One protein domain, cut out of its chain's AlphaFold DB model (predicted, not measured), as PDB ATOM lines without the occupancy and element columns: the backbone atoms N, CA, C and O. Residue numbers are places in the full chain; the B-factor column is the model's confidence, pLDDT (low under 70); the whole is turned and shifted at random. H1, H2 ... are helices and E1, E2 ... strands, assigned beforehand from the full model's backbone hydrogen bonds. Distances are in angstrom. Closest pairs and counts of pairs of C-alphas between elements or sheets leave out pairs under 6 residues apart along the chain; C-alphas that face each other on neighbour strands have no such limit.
ATOM      1  N   GLU A  48     -54.604  45.216 -18.552       81.62
ATOM      2  CA  GLU A  48     -53.285  44.779 -18.088       81.62
ATOM      3  C   GLU A  48     -53.227  44.600 -16.569       81.62
ATOM      4  O   GLU A  48     -52.538  43.701 -16.086       81.62
ATOM      5  N   ASN A  49     -53.961  45.415 -15.805       82.50
ATOM      6  CA  ASN A  49     -53.967  45.326 -14.344       82.50
ATOM      7  C   ASN A  49     -55.149  44.539 -13.756       82.50
ATOM      8  O   ASN A  49     -55.024  44.011 -12.649       82.50
ATOM      9  N   LEU A  50     -56.255  44.381 -14.491       88.62
ATOM     10  CA  LEU A  50     -57.380  43.545 -14.070       88.62
ATOM     11  C   LEU A  50     -57.115  42.060 -14.298       88.62
ATOM     12  O   LEU A  50     -57.439  41.247 -13.433       88.62
ATOM     13  N   ARG A  51     -56.508  41.698 -15.433       91.56
ATOM     14  CA  ARG A  51     -56.284  40.295 -15.805       91.56
ATOM     15  C   ARG A  51     -55.508  39.509 -14.732       91.56
ATOM     16  O   ARG A  51     -56.010  38.459 -14.332       91.56
ATOM     17  N   PRO A  52     -54.381  40.002 -14.169       93.56
ATOM     18  CA  PRO A  52     -53.675  39.283 -13.107       93.56
ATOM     19  C   PRO A  52     -54.525  39.079 -11.847       93.56
ATOM     20  O   PRO A  52     -54.437  38.034 -11.201       93.56
ATOM     21  N   LEU A  53     -55.363  40.060 -11.491       93.19
ATOM     22  CA  LEU A  53     -56.267  39.951 -10.345       93.19
ATOM     23  C   LEU A  53     -57.346  38.891 -10.595       93.19
ATOM     24  O   LEU A  53     -57.609  38.065  -9.721       93.19
ATOM     25  N   ILE A  54     -57.944  38.889 -11.787       94.94
ATOM     26  CA  ILE A  54     -58.979  37.930 -12.183       94.94
ATOM     27  C   ILE A  54     -58.414  36.513 -12.207       94.94
ATOM     28  O   ILE A  54     -58.998  35.624 -11.596       94.94
ATOM     29  N   GLU A  55     -57.269  36.304 -12.857       95.38
ATOM     30  CA  GLU A  55     -56.614  34.994 -12.943       95.38
ATOM     31  C   GLU A  55     -56.243  34.458 -11.557       95.38
ATOM     32  O   GLU A  55     -56.510  33.293 -11.255       95.38
ATOM     33  N   LYS A  56     -55.710  35.321 -10.681       95.75
ATOM     34  CA  LYS A  56     -55.420  34.969  -9.288       95.75
ATOM     35  C   LYS A  56     -56.684  34.506  -8.558       95.75
ATOM     36  O   LYS A  56     -56.715  33.396  -8.034       95.75
ATOM     37  N   VAL A  57     -57.725  35.341  -8.515       97.12
ATOM     38  CA  VAL A  57     -58.941  35.050  -7.736       97.12
ATOM     39  C   VAL A  57     -59.702  33.861  -8.319       97.12
ATOM     40  O   VAL A  57     -60.168  33.003  -7.574       97.12
ATOM     41  N   ALA A  58     -59.821  33.773  -9.644       94.50
ATOM     42  CA  ALA A  58     -60.476  32.649 -10.303       94.50
ATOM     43  C   ALA A  58     -59.722  31.334 -10.062       94.50
ATOM     44  O   ALA A  58     -60.363  30.312  -9.817       94.50
ATOM     45  N   GLY A  59     -58.384  31.364 -10.061       95.44
ATOM     46  CA  GLY A  59     -57.548  30.219  -9.704       95.44
ATOM     47  C   GLY A  59     -57.746  29.770  -8.255       95.44
ATOM     48  O   GLY A  59     -57.959  28.585  -8.008       95.44
ATOM     49  N   GLU A  60     -57.748  30.708  -7.302       96.44
ATOM     50  CA  GLU A  60     -58.013  30.427  -5.882       96.44
ATOM     51  C   GLU A  60     -59.406  29.822  -5.645       96.44
ATOM     52  O   GLU A  60     -59.569  28.944  -4.800       96.44
ATOM     53  N   GLU A  61     -60.413  30.283  -6.388       93.44
ATOM     54  CA  GLU A  61     -61.801  29.819  -6.272       93.44
ATOM     55  C   GLU A  61     -62.115  28.595  -7.154       93.44
ATOM     56  O   GLU A  61     -63.226  28.065  -7.093       93.44
ATOM     57  N   GLY A  62     -61.173  28.140  -7.988       90.69
ATOM     58  CA  GLY A  62     -61.381  27.035  -8.929       90.69
ATOM     59  C   GLY A  62     -62.457  27.317  -9.986       90.69
ATOM     60  O   GLY A  62     -63.193  26.411 -10.373       90.69
ATOM     61  N   PHE A  63     -62.607  28.572 -10.416       89.19
ATOM     62  CA  PHE A  63     -63.594  28.979 -11.417       89.19
ATOM     63  C   PHE A  63     -63.100  28.672 -12.838       89.19
ATOM     64  O   PHE A  63     -62.010  29.082 -13.225       89.19
ATOM     65  N   SER A  64     -63.900  27.955 -13.630       85.94
ATOM     66  CA  SER A  64     -63.464  27.428 -14.933       85.94
ATOM     67  C   SER A  64     -63.639  28.391 -16.110       85.94
ATOM     68  O   SER A  64     -62.929  28.263 -17.102       85.94
ATOM     69  N   GLN A  65     -64.557  29.360 -16.028       85.88
ATOM     70  CA  GLN A  65     -64.875  30.269 -17.142       85.88
ATOM     71  C   GLN A  65     -64.061  31.573 -17.076       85.88
ATOM     72  O   GLN A  65     -64.607  32.671 -17.193       85.88
ATOM     73  N   VAL A  66     -62.749  31.460 -16.851       90.00
ATOM     74  CA  VAL A  66     -61.847  32.609 -16.637       90.00
ATOM     75  C   VAL A  66     -61.847  33.565 -17.835       90.00
ATOM     76  O   VAL A  66     -61.898  34.778 -17.648       90.00
ATOM     77  N   ASP A  67     -61.872  33.036 -19.060       86.75
ATOM     78  CA  ASP A  67     -61.894  33.855 -20.279       86.75
ATOM     79  C   ASP A  67     -63.151  34.728 -20.374       86.75
ATOM     80  O   ASP A  67     -63.061  35.915 -20.686       86.75
ATOM     81  N   LEU A  68     -64.318  34.167 -20.039       84.44
ATOM     82  CA  LEU A  68     -65.579  34.910 -20.011       84.44
ATOM     83  C   LEU A  68     -65.550  36.002 -18.936       84.44
ATOM     84  O   LEU A  68     -66.000  37.123 -19.170       84.44
ATOM     85  N   LEU A  69     -65.007  35.687 -17.759       87.69
ATOM     86  CA  LEU A  69     -64.888  36.640 -16.660       87.69
ATOM     87  C   LEU A  69     -63.964  37.809 -17.017       87.69
ATOM     88  O   LEU A  69     -64.309  38.954 -16.733       87.69
ATOM     89  N   ASN A  70     -62.842  37.531 -17.684       88.81
ATOM     90  CA  ASN A  70     -61.944  38.556 -18.216       88.81
ATOM     91  C   ASN A  70     -62.655  39.463 -19.226       88.81
ATOM     92  O   ASN A  70     -62.551  40.684 -19.126       88.81
ATOM     93  N   GLN A  71     -63.411  38.889 -20.165       85.12
ATOM     94  CA  GLN A  71     -64.147  39.661 -21.172       85.12
ATOM     95  C   GLN A  71     -65.210  40.567 -20.540       85.12
ATOM     96  O   GLN A  71     -65.296  41.743 -20.894       85.12
ATOM     97  N   LEU A  72     -65.983  40.052 -19.576       84.69
ATOM     98  CA  LEU A  72     -66.974  40.855 -18.859       84.69
ATOM     99  C   LEU A  72     -66.304  41.979 -18.062       84.69
ATOM    100  O   LEU A  72     -66.681  43.137 -18.201       84.69
ATOM    101  N   ALA A  73     -65.300  41.647 -17.250       87.94
ATOM    102  CA  ALA A  73     -64.602  42.631 -16.429       87.94
ATOM    103  C   ALA A  73     -63.979  43.740 -17.282       87.94
ATOM    104  O   ALA A  73     -64.059  44.908 -16.921       87.94
ATOM    105  N   PHE A  74     -63.402  43.395 -18.433       86.31
ATOM    106  CA  PHE A  74     -62.859  44.377 -19.365       86.31
ATOM    107  C   PHE A  74     -63.935  45.294 -19.956       86.31
ATOM    108  O   PHE A  74     -63.727  46.499 -20.070       86.31
ATOM    109  N   HIS A  75     -65.095  44.747 -20.325       83.38
ATOM    110  CA  HIS A  75     -66.186  45.554 -20.860       83.38
ATOM    111  C   HIS A  75     -66.707  46.570 -19.831       83.38
ATOM    112  O   HIS A  75     -66.979  47.721 -20.187       83.38
ATOM    113  N   GLU A  76     -66.811  46.158 -18.565       84.19
ATOM    114  CA  GLU A  76     -67.337  46.997 -17.486       84.19
ATOM    115  C   GLU A  76     -66.285  47.935 -16.863       84.19
ATOM    116  O   GLU A  76     -66.626  49.007 -16.360       84.19
ATOM    117  N   SER A  77     -64.988  47.616 -16.952       84.31
ATOM    118  CA  SER A  77     -63.917  48.391 -16.301       84.31
ATOM    119  C   SER A  77     -63.842  49.854 -16.734       84.31
ATOM    120  O   SER A  77     -63.472  50.714 -15.934       84.31
ATOM    121  N   ARG A  78     -64.266  50.172 -17.963       80.12
ATOM    122  CA  ARG A  78     -64.341  51.550 -18.486       80.12
ATOM    123  C   ARG A  78     -65.197  52.486 -17.629       80.12
ATOM    124  O   ARG A  78     -65.047  53.702 -17.692       80.12
ATOM    125  N   TRP A  79     -66.103  51.919 -16.844       77.56
ATOM    126  CA  TRP A  79     -67.024  52.647 -15.990       77.56
ATOM    127  C   TRP A  79     -66.536  52.770 -14.543       77.56
ATOM    128  O   TRP A  79     -67.164  53.467 -13.751       77.56
ATOM    129  N   MET A  80     -65.399  52.160 -14.190       79.00
ATOM    130  CA  MET A  80     -64.801  52.267 -12.853       79.00
ATOM    131  C   MET A  80     -64.245  53.660 -12.526       79.00
ATOM    132  O   MET A  80     -63.821  53.898 -11.400       79.00
ATOM    133  N   LEU A  81     -64.258  54.580 -13.493       76.88
ATOM    134  CA  LEU A  81     -63.964  56.001 -13.291       76.88
ATOM    135  C   LEU A  81     -65.069  56.723 -12.494       76.88
ATOM    136  O   LEU A  81     -64.863  57.854 -12.057       76.88
ATOM    137  N   TYR A  82     -66.237  56.095 -12.330       81.62
ATOM    138  CA  TYR A  82     -67.370  56.623 -11.579       81.62
ATOM    139  C   TYR A  82     -67.573  55.824 -10.288       81.62
ATOM    140  O   TYR A  82     -67.641  54.594 -10.318       81.62
ATOM    141  N   ASP A  83     -67.741  56.525  -9.165       80.31
ATOM    142  CA  ASP A  83     -68.017  55.892  -7.867       80.31
ATOM    143  C   ASP A  83     -69.358  55.144  -7.871       80.31
ATOM    144  O   ASP A  83     -69.499  54.074  -7.275       80.31
ATOM    145  N   GLU A  84     -70.351  55.698  -8.566       85.69
ATOM    146  CA  GLU A  84     -71.654  55.079  -8.763       85.69
ATOM    147  C   GLU A  84     -72.270  55.453 -10.109       85.69
ATOM    148  O   GLU A  84     -72.046  56.535 -10.652       85.69
ATOM    149  N   ILE A  85     -73.073  54.537 -10.643       84.44
ATOM    150  CA  ILE A  85     -73.774  54.691 -11.918       84.44
ATOM    151  C   ILE A  85     -75.257  54.469 -11.672       84.44
ATOM    152  O   ILE A  85     -75.646  53.476 -11.057       84.44
ATOM    153  N   LEU A  86     -76.082  55.403 -12.141       85.00
ATOM    154  CA  LEU A  86     -77.532  55.269 -12.085       85.00
ATOM    155  C   LEU A  86     -77.991  54.263 -13.146       85.00
ATOM    156  O   LEU A  86     -77.868  54.514 -14.344       85.00
ATOM    157  N   ASP A  87     -78.518  53.132 -12.695       78.62
ATOM    158  CA  ASP A  87     -79.063  52.081 -13.545       78.62
ATOM    159  C   ASP A  87     -80.506  52.418 -13.977       78.62
ATOM    160  O   ASP A  87     -81.192  53.256 -13.383       78.62
ATOM    161  N   VAL A  88     -81.005  51.755 -15.020       77.31
ATOM    162  CA  VAL A  88     -82.315  52.024 -15.652       77.31
ATOM    163  C   VAL A  88     -83.505  51.804 -14.716       77.31
ATOM    164  O   VAL A  88     -84.599  52.307 -14.959       77.31
ATOM    165  N   ASN A  89     -83.300  51.039 -13.647       77.44
ATOM    166  CA  ASN A  89     -84.277  50.789 -12.590       77.44
ATOM    167  C   ASN A  89     -84.299  51.893 -11.512       77.44
ATOM    168  O   ASN A  89     -85.075  51.790 -10.566       77.44
ATOM    169  N   GLY A  90     -83.474  52.938 -11.650       82.38
ATOM    170  CA  GLY A  90     -83.398  54.066 -10.723       82.38
ATOM    171  C   GLY A  90     -82.506  53.832  -9.502       82.38
ATOM    172  O   GLY A  90     -82.479  54.681  -8.612       82.38
ATOM    173  N   TYR A  91     -81.779  52.714  -9.439       82.38
ATOM    174  CA  TYR A  91     -80.850  52.409  -8.352       82.38
ATOM    175  C   TYR A  91     -79.394  52.622  -8.772       82.38
ATOM    176  O   TYR A  91     -79.042  52.529  -9.944       82.38
ATOM    177  N   PHE A  92     -78.533  52.883  -7.790       87.69
ATOM    178  CA  PHE A  92     -77.102  53.072  -8.015       87.69
ATOM    179  C   PHE A  92     -76.323  51.758  -7.949       87.69
ATOM    180  O   PHE A  92     -76.377  51.040  -6.941       87.69
ATOM    181  N   SER A  93     -75.533  51.524  -8.990       89.19
ATOM    182  CA  SER A  93     -74.618  50.401  -9.164       89.19
ATOM    183  C   SER A  93     -73.163  50.835  -8.985       89.19
ATOM    184  O   SER A  93     -72.820  51.977  -9.281       89.19
ATOM    185  N   ARG A  94     -72.311  49.941  -8.467       88.56
ATOM    186  CA  ARG A  94     -70.966  50.270  -7.958       88.56
ATOM    187  C   ARG A  94     -69.890  49.264  -8.372       88.56
ATOM    188  O   ARG A  94     -70.165  48.068  -8.516       88.56
ATOM    189  N   GLY A  95     -68.654  49.753  -8.471       88.19
ATOM    190  CA  GLY A  95     -67.447  48.959  -8.722       88.19
ATOM    191  C   GLY A  95     -67.406  48.278 -10.096       88.19
ATOM    192  O   GLY A  95     -68.146  48.643 -11.005       88.19
ATOM    193  N   LEU A  96     -66.526  47.279 -10.222       89.06
ATOM    194  CA  LEU A  96     -66.160  46.631 -11.489       89.06
ATOM    195  C   LEU A  96     -67.338  45.990 -12.236       89.06
ATOM    196  O   LEU A  96     -67.389  46.071 -13.451       89.06
ATOM    197  N   PHE A  97     -68.271  45.352 -11.535       88.19
ATOM    198  CA  PHE A  97     -69.390  44.614 -12.133       88.19
ATOM    199  C   PHE A  97     -70.748  45.273 -11.885       88.19
ATOM    200  O   PHE A  97     -71.779  44.604 -11.943       88.19
ATOM    201  N   HIS A  98     -70.764  46.571 -11.573       87.44
ATOM    202  CA  HIS A  98     -72.000  47.342 -11.415       87.44
ATOM    203  C   HIS A  98     -72.996  46.716 -10.432       87.44
ATOM    204  O   HIS A  98     -74.203  46.663 -10.673       87.44
ATOM    205  N   PHE A  99     -72.501  46.262  -9.283       87.75
ATOM    206  CA  PHE A  99     -73.377  45.711  -8.264       87.75
ATOM    207  C   PHE A  99     -74.208  46.803  -7.592       87.75
ATOM    208  O   PHE A  99     -73.685  47.815  -7.119       87.75
ATOM    209  N   GLN A 100     -75.502  46.539  -7.436       90.62
ATOM    210  CA  GLN A 100     -76.319  47.242  -6.452       90.62
ATOM    211  C   GLN A 100     -75.913  46.798  -5.045       90.62
ATOM    212  O   GLN A 100     -75.702  45.608  -4.800       90.62
ATOM    213  N   LEU A 101     -75.832  47.749  -4.110       91.56
ATOM    214  CA  LEU A 101     -75.283  47.517  -2.769       91.56
ATOM    215  C   LEU A 101     -75.964  46.353  -2.031       91.56
ATOM    216  O   LEU A 101     -75.284  45.469  -1.517       91.56
ATOM    217  N   TYR A 102     -77.298  46.337  -2.000       90.12
ATOM    218  CA  TYR A 102     -78.049  45.289  -1.305       90.12
ATOM    219  C   TYR A 102     -77.824  43.912  -1.928       90.12
ATOM    220  O   TYR A 102     -77.571  42.953  -1.204       90.12
ATOM    221  N   THR A 103     -77.836  43.833  -3.260       89.44
ATOM    222  CA  THR A 103     -77.574  42.593  -3.994       89.44
ATOM    223  C   THR A 103     -76.163  42.084  -3.716       89.44
ATOM    224  O   THR A 103     -75.989  40.908  -3.415       89.44
ATOM    225  N   PHE A 104     -75.152  42.960  -3.747       92.12
ATOM    226  CA  PHE A 104     -73.787  42.576  -3.385       92.12
ATOM    227  C   PHE A 104     -73.713  42.028  -1.963       92.12
ATOM    228  O   PHE A 104     -73.186  40.937  -1.768       92.12
ATOM    229  N   LEU A 105     -74.266  42.743  -0.978       93.62
ATOM    230  CA  LEU A 105     -74.242  42.310   0.418       93.62
ATOM    231  C   LEU A 105     -74.923  40.954   0.606       93.62
ATOM    232  O   LEU A 105     -74.385  40.091   1.295       93.62
ATOM    233  N   GLU A 106     -76.084  40.746  -0.013       91.06
ATOM    234  CA  GLU A 106     -76.806  39.479   0.058       91.06
ATOM    235  C   GLU A 106     -75.965  38.327  -0.505       91.06
ATOM    236  O   GLU A 106     -75.738  37.330   0.186       91.06
ATOM    237  N   GLN A 107     -75.446  38.480  -1.727       90.88
ATOM    238  CA  GLN A 107     -74.691  37.420  -2.395       90.88
ATOM    239  C   GLN A 107     -73.330  37.183  -1.723       90.88
ATOM    240  O   GLN A 107     -72.976  36.043  -1.422       90.88
ATOM    241  N   ALA A 108     -72.579  38.236  -1.405       92.50
ATOM    242  CA  ALA A 108     -71.270  38.114  -0.768       92.50
ATOM    243  C   ALA A 108     -71.367  37.448   0.616       92.50
ATOM    244  O   ALA A 108     -70.513  36.629   0.965       92.50
ATOM    245  N   LYS A 109     -72.431  37.715   1.389       93.12
ATOM    246  CA  LYS A 109     -72.705  37.011   2.656       93.12
ATOM    247  C   LYS A 109     -73.114  35.561   2.434       93.12
ATOM    248  O   LYS A 109     -72.610  34.672   3.125       93.12
ATOM    249  N   LEU A 110     -74.013  35.309   1.480       90.25
ATOM    250  CA  LEU A 110     -74.480  33.964   1.134       90.25
ATOM    251  C   LEU A 110     -73.302  33.047   0.776       90.25
ATOM    252  O   LEU A 110     -73.206  31.927   1.280       90.25
ATOM    253  N   TYR A 111     -72.365  33.560  -0.022       91.00
ATOM    254  CA  TYR A 111     -71.174  32.843  -0.477       91.00
ATOM    255  C   TYR A 111     -69.947  33.020   0.427       91.00
ATOM    256  O   TYR A 111     -68.843  32.621   0.048       91.00
ATOM    257  N   LYS A 112     -70.123  33.562   1.641       94.94
ATOM    258  CA  LYS A 112     -69.072  33.702   2.668       94.94
ATOM    259  C   LYS A 112     -67.818  34.438   2.165       94.94
ATOM    260  O   LYS A 112     -66.697  34.067   2.511       94.94
ATOM    261  N   VAL A 113     -67.999  35.419   1.284       96.06
ATOM    262  CA  VAL A 113     -66.936  36.322   0.812       96.06
ATOM    263  C   VAL A 113     -66.690  37.429   1.836       96.06
ATOM    264  O   VAL A 113     -65.550  37.831   2.035       96.06
ATOM    265  N   ILE A 114     -67.746  37.864   2.527       95.25
ATOM    266  CA  ILE A 114     -67.701  38.833   3.629       95.25
ATOM    267  C   ILE A 114     -68.386  38.257   4.886       95.25
ATOM    268  O   ILE A 114     -69.163  37.298   4.765       95.25
ATOM    269  N   PRO A 115     -68.122  38.810   6.086       96.75
ATOM    270  CA  PRO A 115     -68.824  38.431   7.312       96.75
ATOM    271  C   PRO A 115     -70.348  38.609   7.208       96.75
ATOM    272  O   PRO A 115     -70.857  39.475   6.496       96.75
ATOM    273  N   LYS A 116     -71.120  37.784   7.924       95.00
ATOM    274  CA  LYS A 116     -72.597  37.822   7.845       95.00
ATOM    275  C   LYS A 116     -73.174  39.087   8.481       95.00
ATOM    276  O   LYS A 116     -74.214  39.593   8.054       95.00
ATOM    277  N   GLU A 117     -72.484  39.570   9.495       96.12
ATOM    278  CA  GLU A 117     -72.773  40.735  10.313       96.12
ATOM    279  C   GLU A 117     -72.452  42.062   9.624       96.12
ATOM    280  O   GLU A 117     -72.895  43.087  10.125       96.12
ATOM    281  N   THR A 118     -71.765  42.047   8.470       94.12
ATOM    282  CA  THR A 118     -71.380  43.267   7.747       94.12
ATOM    283  C   THR A 118     -72.574  44.177   7.504       94.12
ATOM    284  O   THR A 118     -73.572  43.751   6.912       94.12
ATOM    285  N   ASP A 119     -72.497  45.422   7.953       94.75
ATOM    286  CA  ASP A 119     -73.604  46.364   7.826       94.75
ATOM    287  C   ASP A 119     -73.608  47.099   6.470       94.75
ATOM    288  O   ASP A 119     -72.840  46.798   5.551       94.75
ATOM    289  N   ILE A 120     -74.553  48.028   6.303       93.81
ATOM    290  CA  ILE A 120     -74.715  48.789   5.057       93.81
ATOM    291  C   ILE A 120     -73.554  49.768   4.842       93.81
ATOM    292  O   ILE A 120     -73.145  49.960   3.699       93.81
ATOM    293  N   GLU A 121     -73.030  50.388   5.899       93.69
ATOM    294  CA  GLU A 121     -71.966  51.389   5.784       93.69
ATOM    295  C   GLU A 121     -70.631  50.723   5.445       93.69
ATOM    296  O   GLU A 121     -69.951  51.153   4.513       93.69
ATOM    297  N   GLU A 122     -70.311  49.603   6.095       94.31
ATOM    298  CA  GLU A 122     -69.197  48.738   5.701       94.31
ATOM    299  C   GLU A 122     -69.377  48.240   4.259       94.31
ATOM    300  O   GLU A 122     -68.448  48.268   3.445       94.31
ATOM    301  N   GLY A 123     -70.605  47.852   3.908       92.06
ATOM    302  CA  GLY A 123     -70.979  47.412   2.570       92.06
ATOM    303  C   GLY A 123     -70.662  48.417   1.465       92.06
ATOM    304  O   GLY A 123     -70.216  48.003   0.396       92.06
ATOM    305  N   LYS A 124     -70.849  49.724   1.705       90.50
ATOM    306  CA  LYS A 124     -70.545  50.783   0.721       90.50
ATOM    307  C   LYS A 124     -69.069  50.817   0.338       90.50
ATOM    308  O   LYS A 124     -68.749  51.106  -0.810       90.50
ATOM    309  N   VAL A 125     -68.181  50.502   1.278       91.69
ATOM    310  CA  VAL A 125     -66.740  50.425   1.019       91.69
ATOM    311  C   VAL A 125     -66.399  49.098   0.343       91.69
ATOM    312  O   VAL A 125     -65.693  49.068  -0.663       91.69
ATOM    313  N   LEU A 126     -66.938  47.992   0.856       94.50
ATOM    314  CA  LEU A 126     -66.624  46.648   0.365       94.50
ATOM    315  C   LEU A 126     -67.125  46.400  -1.059       94.50
ATOM    316  O   LEU A 126     -66.438  45.730  -1.827       94.50
ATOM    317  N   VAL A 127     -68.278  46.962  -1.438       91.75
ATOM    318  CA  VAL A 127     -68.800  46.834  -2.806       91.75
ATOM    319  C   VAL A 127     -67.875  47.493  -3.825       91.75
ATOM    320  O   VAL A 127     -67.869  47.068  -4.967       91.75
ATOM    321  N   MET A 128     -67.045  48.466  -3.449       89.62
ATOM    322  CA  MET A 128     -66.085  49.074  -4.378       89.62
ATOM    323  C   MET A 128     -64.830  48.220  -4.599       89.62
ATOM    324  O   MET A 128     -64.039  48.533  -5.482       89.62
ATOM    325  N   ASN A 129     -64.634  47.142  -3.831       91.31
ATOM    326  CA  ASN A 129     -63.449  46.297  -3.924       91.31
ATOM    327  C   ASN A 129     -63.577  45.273  -5.075       91.31
ATOM    328  O   ASN A 129     -64.374  44.333  -4.962       91.31
ATOM    329  N   PRO A 130     -62.766  45.376  -6.147       90.56
ATOM    330  CA  PRO A 130     -62.874  44.478  -7.296       90.56
ATOM    331  C   PRO A 130     -62.577  43.023  -6.944       90.56
ATOM    332  O   PRO A 130     -63.254  42.132  -7.445       90.56
ATOM    333  N   GLU A 131     -61.631  42.763  -6.037       94.06
ATOM    334  CA  GLU A 131     -61.308  41.399  -5.610       94.06
ATOM    335  C   GLU A 131     -62.529  40.715  -4.983       94.06
ATOM    336  O   GLU A 131     -62.852  39.574  -5.323       94.06
ATOM    337  N   LEU A 132     -63.256  41.425  -4.111       95.50
ATOM    338  CA  LEU A 132     -64.460  40.891  -3.471       95.50
ATOM    339  C   LEU A 132     -65.584  40.653  -4.481       95.50
ATOM    340  O   LEU A 132     -66.291  39.646  -4.381       95.50
ATOM    341  N   GLN A 133     -65.747  41.537  -5.467       93.38
ATOM    342  CA  GLN A 133     -66.746  41.342  -6.515       93.38
ATOM    343  C   GLN A 133     -66.410  40.143  -7.417       93.38
ATOM    344  O   GLN A 133     -67.276  39.296  -7.641       93.38
ATOM    345  N   ILE A 134     -65.153  40.020  -7.866       94.56
ATOM    346  CA  ILE A 134     -64.661  38.880  -8.661       94.56
ATOM    347  C   ILE A 134     -64.891  37.578  -7.886       94.56
ATOM    348  O   ILE A 134     -65.495  36.640  -8.405       94.56
ATOM    349  N   ARG A 135     -64.486  37.530  -6.612       95.62
ATOM    350  CA  ARG A 135     -64.642  36.343  -5.760       95.62
ATOM    351  C   ARG A 135     -66.109  35.954  -5.577       95.62
ATOM    352  O   ARG A 135     -66.448  34.771  -5.629       95.62
ATOM    353  N   THR A 136     -66.987  36.942  -5.403       92.81
ATOM    354  CA  THR A 136     -68.438  36.728  -5.298       92.81
ATOM    355  C   THR A 136     -68.990  36.099  -6.574       92.81
ATOM    356  O   THR A 136     -69.663  35.072  -6.499       92.81
ATOM    357  N   ILE A 137     -68.634  36.635  -7.743       90.19
ATOM    358  CA  ILE A 137     -69.030  36.083  -9.044       90.19
ATOM    359  C   ILE A 137     -68.515  34.656  -9.237       90.19
ATOM    360  O   ILE A 137     -69.296  33.787  -9.619       90.19
ATOM    361  N   CYS A 138     -67.245  34.380  -8.930       90.81
ATOM    362  CA  CYS A 138     -66.673  33.038  -9.046       90.81
ATOM    363  C   CYS A 138     -67.454  32.015  -8.204       90.81
ATOM    364  O   CYS A 138     -67.839  30.953  -8.698       90.81
ATOM    365  N   ARG A 139     -67.760  32.349  -6.941       89.69
ATOM    366  CA  ARG A 139     -68.514  31.460  -6.039       89.69
ATOM    367  C   ARG A 139     -69.981  31.307  -6.429       89.69
ATOM    368  O   ARG A 139     -70.525  30.209  -6.287       89.69
ATOM    369  N   MET A 140     -70.615  32.367  -6.932       86.00
ATOM    370  CA  MET A 140     -71.954  32.302  -7.528       86.00
ATOM    371  C   MET A 140     -71.952  31.352  -8.726       86.00
ATOM    372  O   MET A 140     -72.746  30.411  -8.773       86.00
ATOM    373  N   GLY A 141     -71.011  31.574  -9.646       80.56
ATOM    374  CA  GLY A 141     -70.756  30.789 -10.848       80.56
ATOM    375  C   GLY A 141     -70.640  29.302 -10.550       80.56
ATOM    376  O   GLY A 141     -71.443  28.516 -11.044       80.56
ATOM    377  N   ASN A 142     -69.716  28.935  -9.662       81.62
ATOM    378  CA  ASN A 142     -69.448  27.546  -9.282       81.62
ATOM    379  C   ASN A 142     -70.654  26.838  -8.644       81.62
ATOM    380  O   ASN A 142     -70.853  25.644  -8.864       81.62
ATOM    381  N   ASN A 143     -71.487  27.555  -7.883       71.19
ATOM    382  CA  ASN A 143     -72.667  26.970  -7.236       71.19
ATOM    383  C   ASN A 143     -73.910  26.906  -8.140       71.19
ATOM    384  O   ASN A 143     -74.871  26.217  -7.801       71.19
ATOM    385  N   SER A 144     -73.928  27.617  -9.272       57.06
ATOM    386  CA  SER A 144     -75.136  27.810 -10.086       57.06
ATOM    387  C   SER A 144     -74.880  27.677 -11.598       57.06
ATOM    388  O   SER A 144     -75.602  28.257 -12.408       57.06
ATOM    389  N   LEU A 145     -73.901  26.858 -12.012       47.72
ATOM    390  CA  LEU A 145     -73.537  26.675 -13.430       47.72
ATOM    391  C   LEU A 145     -74.737  26.371 -14.357       47.72
ATOM    392  O   LEU A 145     -74.747  26.826 -15.493       47.72
ATOM    393  N   LYS A 146     -75.800  25.702 -13.880       44.75
ATOM    394  CA  LYS A 146     -77.010  25.436 -14.691       44.75
ATOM    395  C   LYS A 146     -77.965  26.626 -14.879       44.75
ATOM    396  O   LYS A 146     -78.724  26.621 -15.841       44.75
ATOM    397  N   ASN A 147     -77.967  27.622 -13.988       43.75
ATOM    398  CA  ASN A 147     -78.873  28.783 -14.067       43.75
ATOM    399  C   ASN A 147     -78.152  30.074 -14.492       43.75
ATOM    400  O   ASN A 147     -78.772  30.965 -15.073       43.75
ATOM    401  N   ILE A 148     -76.845  30.158 -14.240       46.84
ATOM    402  CA  ILE A 148     -75.991  31.299 -14.576       46.84
ATOM    403  C   ILE A 148     -75.694  31.366 -16.070       46.84
ATOM    404  O   ILE A 148     -75.797  32.459 -16.612       46.84
ATOM    405  N   GLU A 149     -75.447  30.245 -16.763       46.94
ATOM    406  CA  GLU A 149     -75.210  30.255 -18.219       46.94
ATOM    407  C   GLU A 149     -76.312  31.005 -18.970       46.94
ATOM    408  O   GLU A 149     -76.022  31.874 -19.780       46.94
ATOM    409  N   ARG A 150     -77.590  30.766 -18.653       47.25
ATOM    410  CA  ARG A 150     -78.697  31.444 -19.343       47.25
ATOM    411  C   ARG A 150     -78.758  32.939 -19.031       47.25
ATOM    412  O   ARG A 150     -79.031  33.726 -19.930       47.25
ATOM    413  N   HIS A 151     -78.524  33.341 -17.782       46.44
ATOM    414  CA  HIS A 151     -78.570  34.753 -17.391       46.44
ATOM    415  C   HIS A 151     -77.361  35.527 -17.933       46.44
ATOM    416  O   HIS A 151     -77.514  36.627 -18.450       46.44
ATOM    417  N   TRP A 152     -76.180  34.911 -17.901       50.44
ATOM    418  CA  TRP A 152     -74.938  35.479 -18.412       50.44
ATOM    419  C   TRP A 152     -74.926  35.541 -19.932       50.44
ATOM    420  O   TRP A 152     -74.558  36.573 -20.476       50.44
ATOM    421  N   VAL A 153     -75.424  34.512 -20.625       49.81
ATOM    422  CA  VAL A 153     -75.618  34.537 -22.083       49.81
ATOM    423  C   VAL A 153     -76.632  35.609 -22.491       49.81
ATOM    424  O   VAL A 153     -76.443  36.268 -23.507       49.81
ATOM    425  N   LEU A 154     -77.698  35.838 -21.717       49.31
ATOM    426  CA  LEU A 154     -78.658  36.907 -22.020       49.31
ATOM    427  C   LEU A 154     -78.065  38.305 -21.795       49.31
ATOM    428  O   LEU A 154     -78.264  39.183 -22.633       49.31
ATOM    429  N   SER A 155     -77.297  38.505 -20.722       47.91
ATOM    430  CA  SER A 155     -76.526  39.738 -20.523       47.91
ATOM    431  C   SER A 155     -75.470  39.925 -21.621       47.91
ATOM    432  O   SER A 155     -75.302  41.028 -22.127       47.91
ATOM    433  N   TRP A 156     -74.837  38.840 -22.071       45.38
ATOM    434  CA  TRP A 156     -73.866  38.813 -23.167       45.38
ATOM    435  C   TRP A 156     -74.471  39.204 -24.520       45.38
ATOM    436  O   TRP A 156     -73.904  40.040 -25.224       45.38
ATOM    437  N   ILE A 157     -75.636  38.645 -24.874       47.16
ATOM    438  CA  ILE A 157     -76.388  39.010 -26.088       47.16
ATOM    439  C   ILE A 157     -76.711  40.505 -26.079       47.16
ATOM    440  O   ILE A 157     -76.604  41.156 -27.109       47.16
ATOM    441  N   LYS A 158     -77.056  41.056 -24.912       42.81
ATOM    442  CA  LYS A 158     -77.385  42.474 -24.753       42.81
ATOM    443  C   LYS A 158     -76.175  43.407 -24.905       42.81
ATOM    444  O   LYS A 158     -76.360  44.566 -25.245       42.81
ATOM    445  N   ILE A 159     -74.962  42.919 -24.640       39.28
ATOM    446  CA  ILE A 159     -73.711  43.674 -24.822       39.28
ATOM    447  C   ILE A 159     -73.256  43.666 -26.295       39.28
ATOM    448  O   ILE A 159     -72.600  44.603 -26.741       39.28
ATOM    449  N   HIS A 160     -73.600  42.619 -27.052       34.22
ATOM    450  CA  HIS A 160     -73.138  42.409 -28.433       34.22
ATOM    451  C   HIS A 160     -74.166  42.773 -29.524       34.22
ATOM    452  O   HIS A 160     -73.874  42.576 -30.705       34.22
ATOM    453  N   GLN A 161     -75.354  43.260 -29.156       34.97
ATOM    454  CA  GLN A 161     -76.380  43.785 -30.070       34.97
ATOM    455  C   GLN A 161     -76.464  45.303 -29.962       34.97
ATOM    456  O   GLN A 161     -76.619  45.940 -31.027       34.97
TER     457      GLN A 161
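AT A GLANCE: This is residues 48 to 161 of the 161 residues of an uncharacterized protein of Tissierellia bacterium (UniProt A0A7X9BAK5). Six helices crossing at steep angles make a rounded body with H5 in the middle: H1 packs on one side of it and H3 on the other, H2 folds back on H1 as a hairpin, and H4 crosses H3. H6 turns a corner after H5 and touches no helix, while the stretch between H2 and H3, which holds the small strand E1, runs along one side. The printed part has 114 residues, in the order H1 H2 E1 H3 H4 H5 H6, and its class is mostly helix. It is compact, with a radius of gyration of the C-alphas of 13.6 A and spans of 33 by 30 by 30 A.

HOW THE PARTS SIT: H1, residues 48 to 61, touches H2, residues 66 to 77, at a steep tilt of 44 degrees, opposite ways, a helical hairpin whose closest C-alphas, those of Arg 51 and Asn 70, are 6.4 A apart. E1, residues 92 to 94, pairs with no named strand, but short antiparallel pairings join residues 85 to 86 with 92 to 93 and residues 93 to 94 with 99 to 100. H3, residues 101 to 110, touches H4, residues 120 to 126, about perpendicular at 81 degrees, with the closest C-alphas, Leu 105 and Gly 123, 6.4 A apart. H5, residues 130 to 143, touches H1 at a steep tilt of 41 degrees, the same way; the closest C-alphas, Val 57 and Arg 135, are 6.2 A apart. H5 also touches H3 at a steep tilt of 54 degrees, the same way, with the C-alphas of Ala 108 and Thr 136 closest at 5.5 A. H6, residues 145 to 160, is close to H5 but not clearly touching, with the closest C-alphas, Gly 141 and Ile 148, 6.4 A apart. H2 and H6 are near each other, while H1 and H3 are apart. Every O i to N i+4 pair is within hydrogen-bond range in H2, H3 and H5, against 8 of 10 in H1, 2 of 3 in H4 and 9 of 12 in H6.

IN THESE COORDINATES: H1 begins at C-alpha 48, (-53.285, 44.779, -18.088), and is 20.9 A long from first to last C-alpha. H2 is 15.9 A long, E1 6.7 A, H3 14.1 A and H4 9.6 A. H5 begins at C-alpha 130, (-62.874, 44.478, -7.296), and is 20.1 A long. H6 is 21.7 A long and ends at C-alpha 160, (-73.138, 42.409, -28.433).

THE WHOLE: The two C-alphas farthest apart, those of Glu 117 and Gln 161, are 40.7 A apart. The printed part has no cut and ends at the chain's last residue. The link from H2 to E1, 14 residues, is long. The mean pLDDT of the printed part is 82.2, but residues 144 to 161 are under 70, and H6 has a mean of 46.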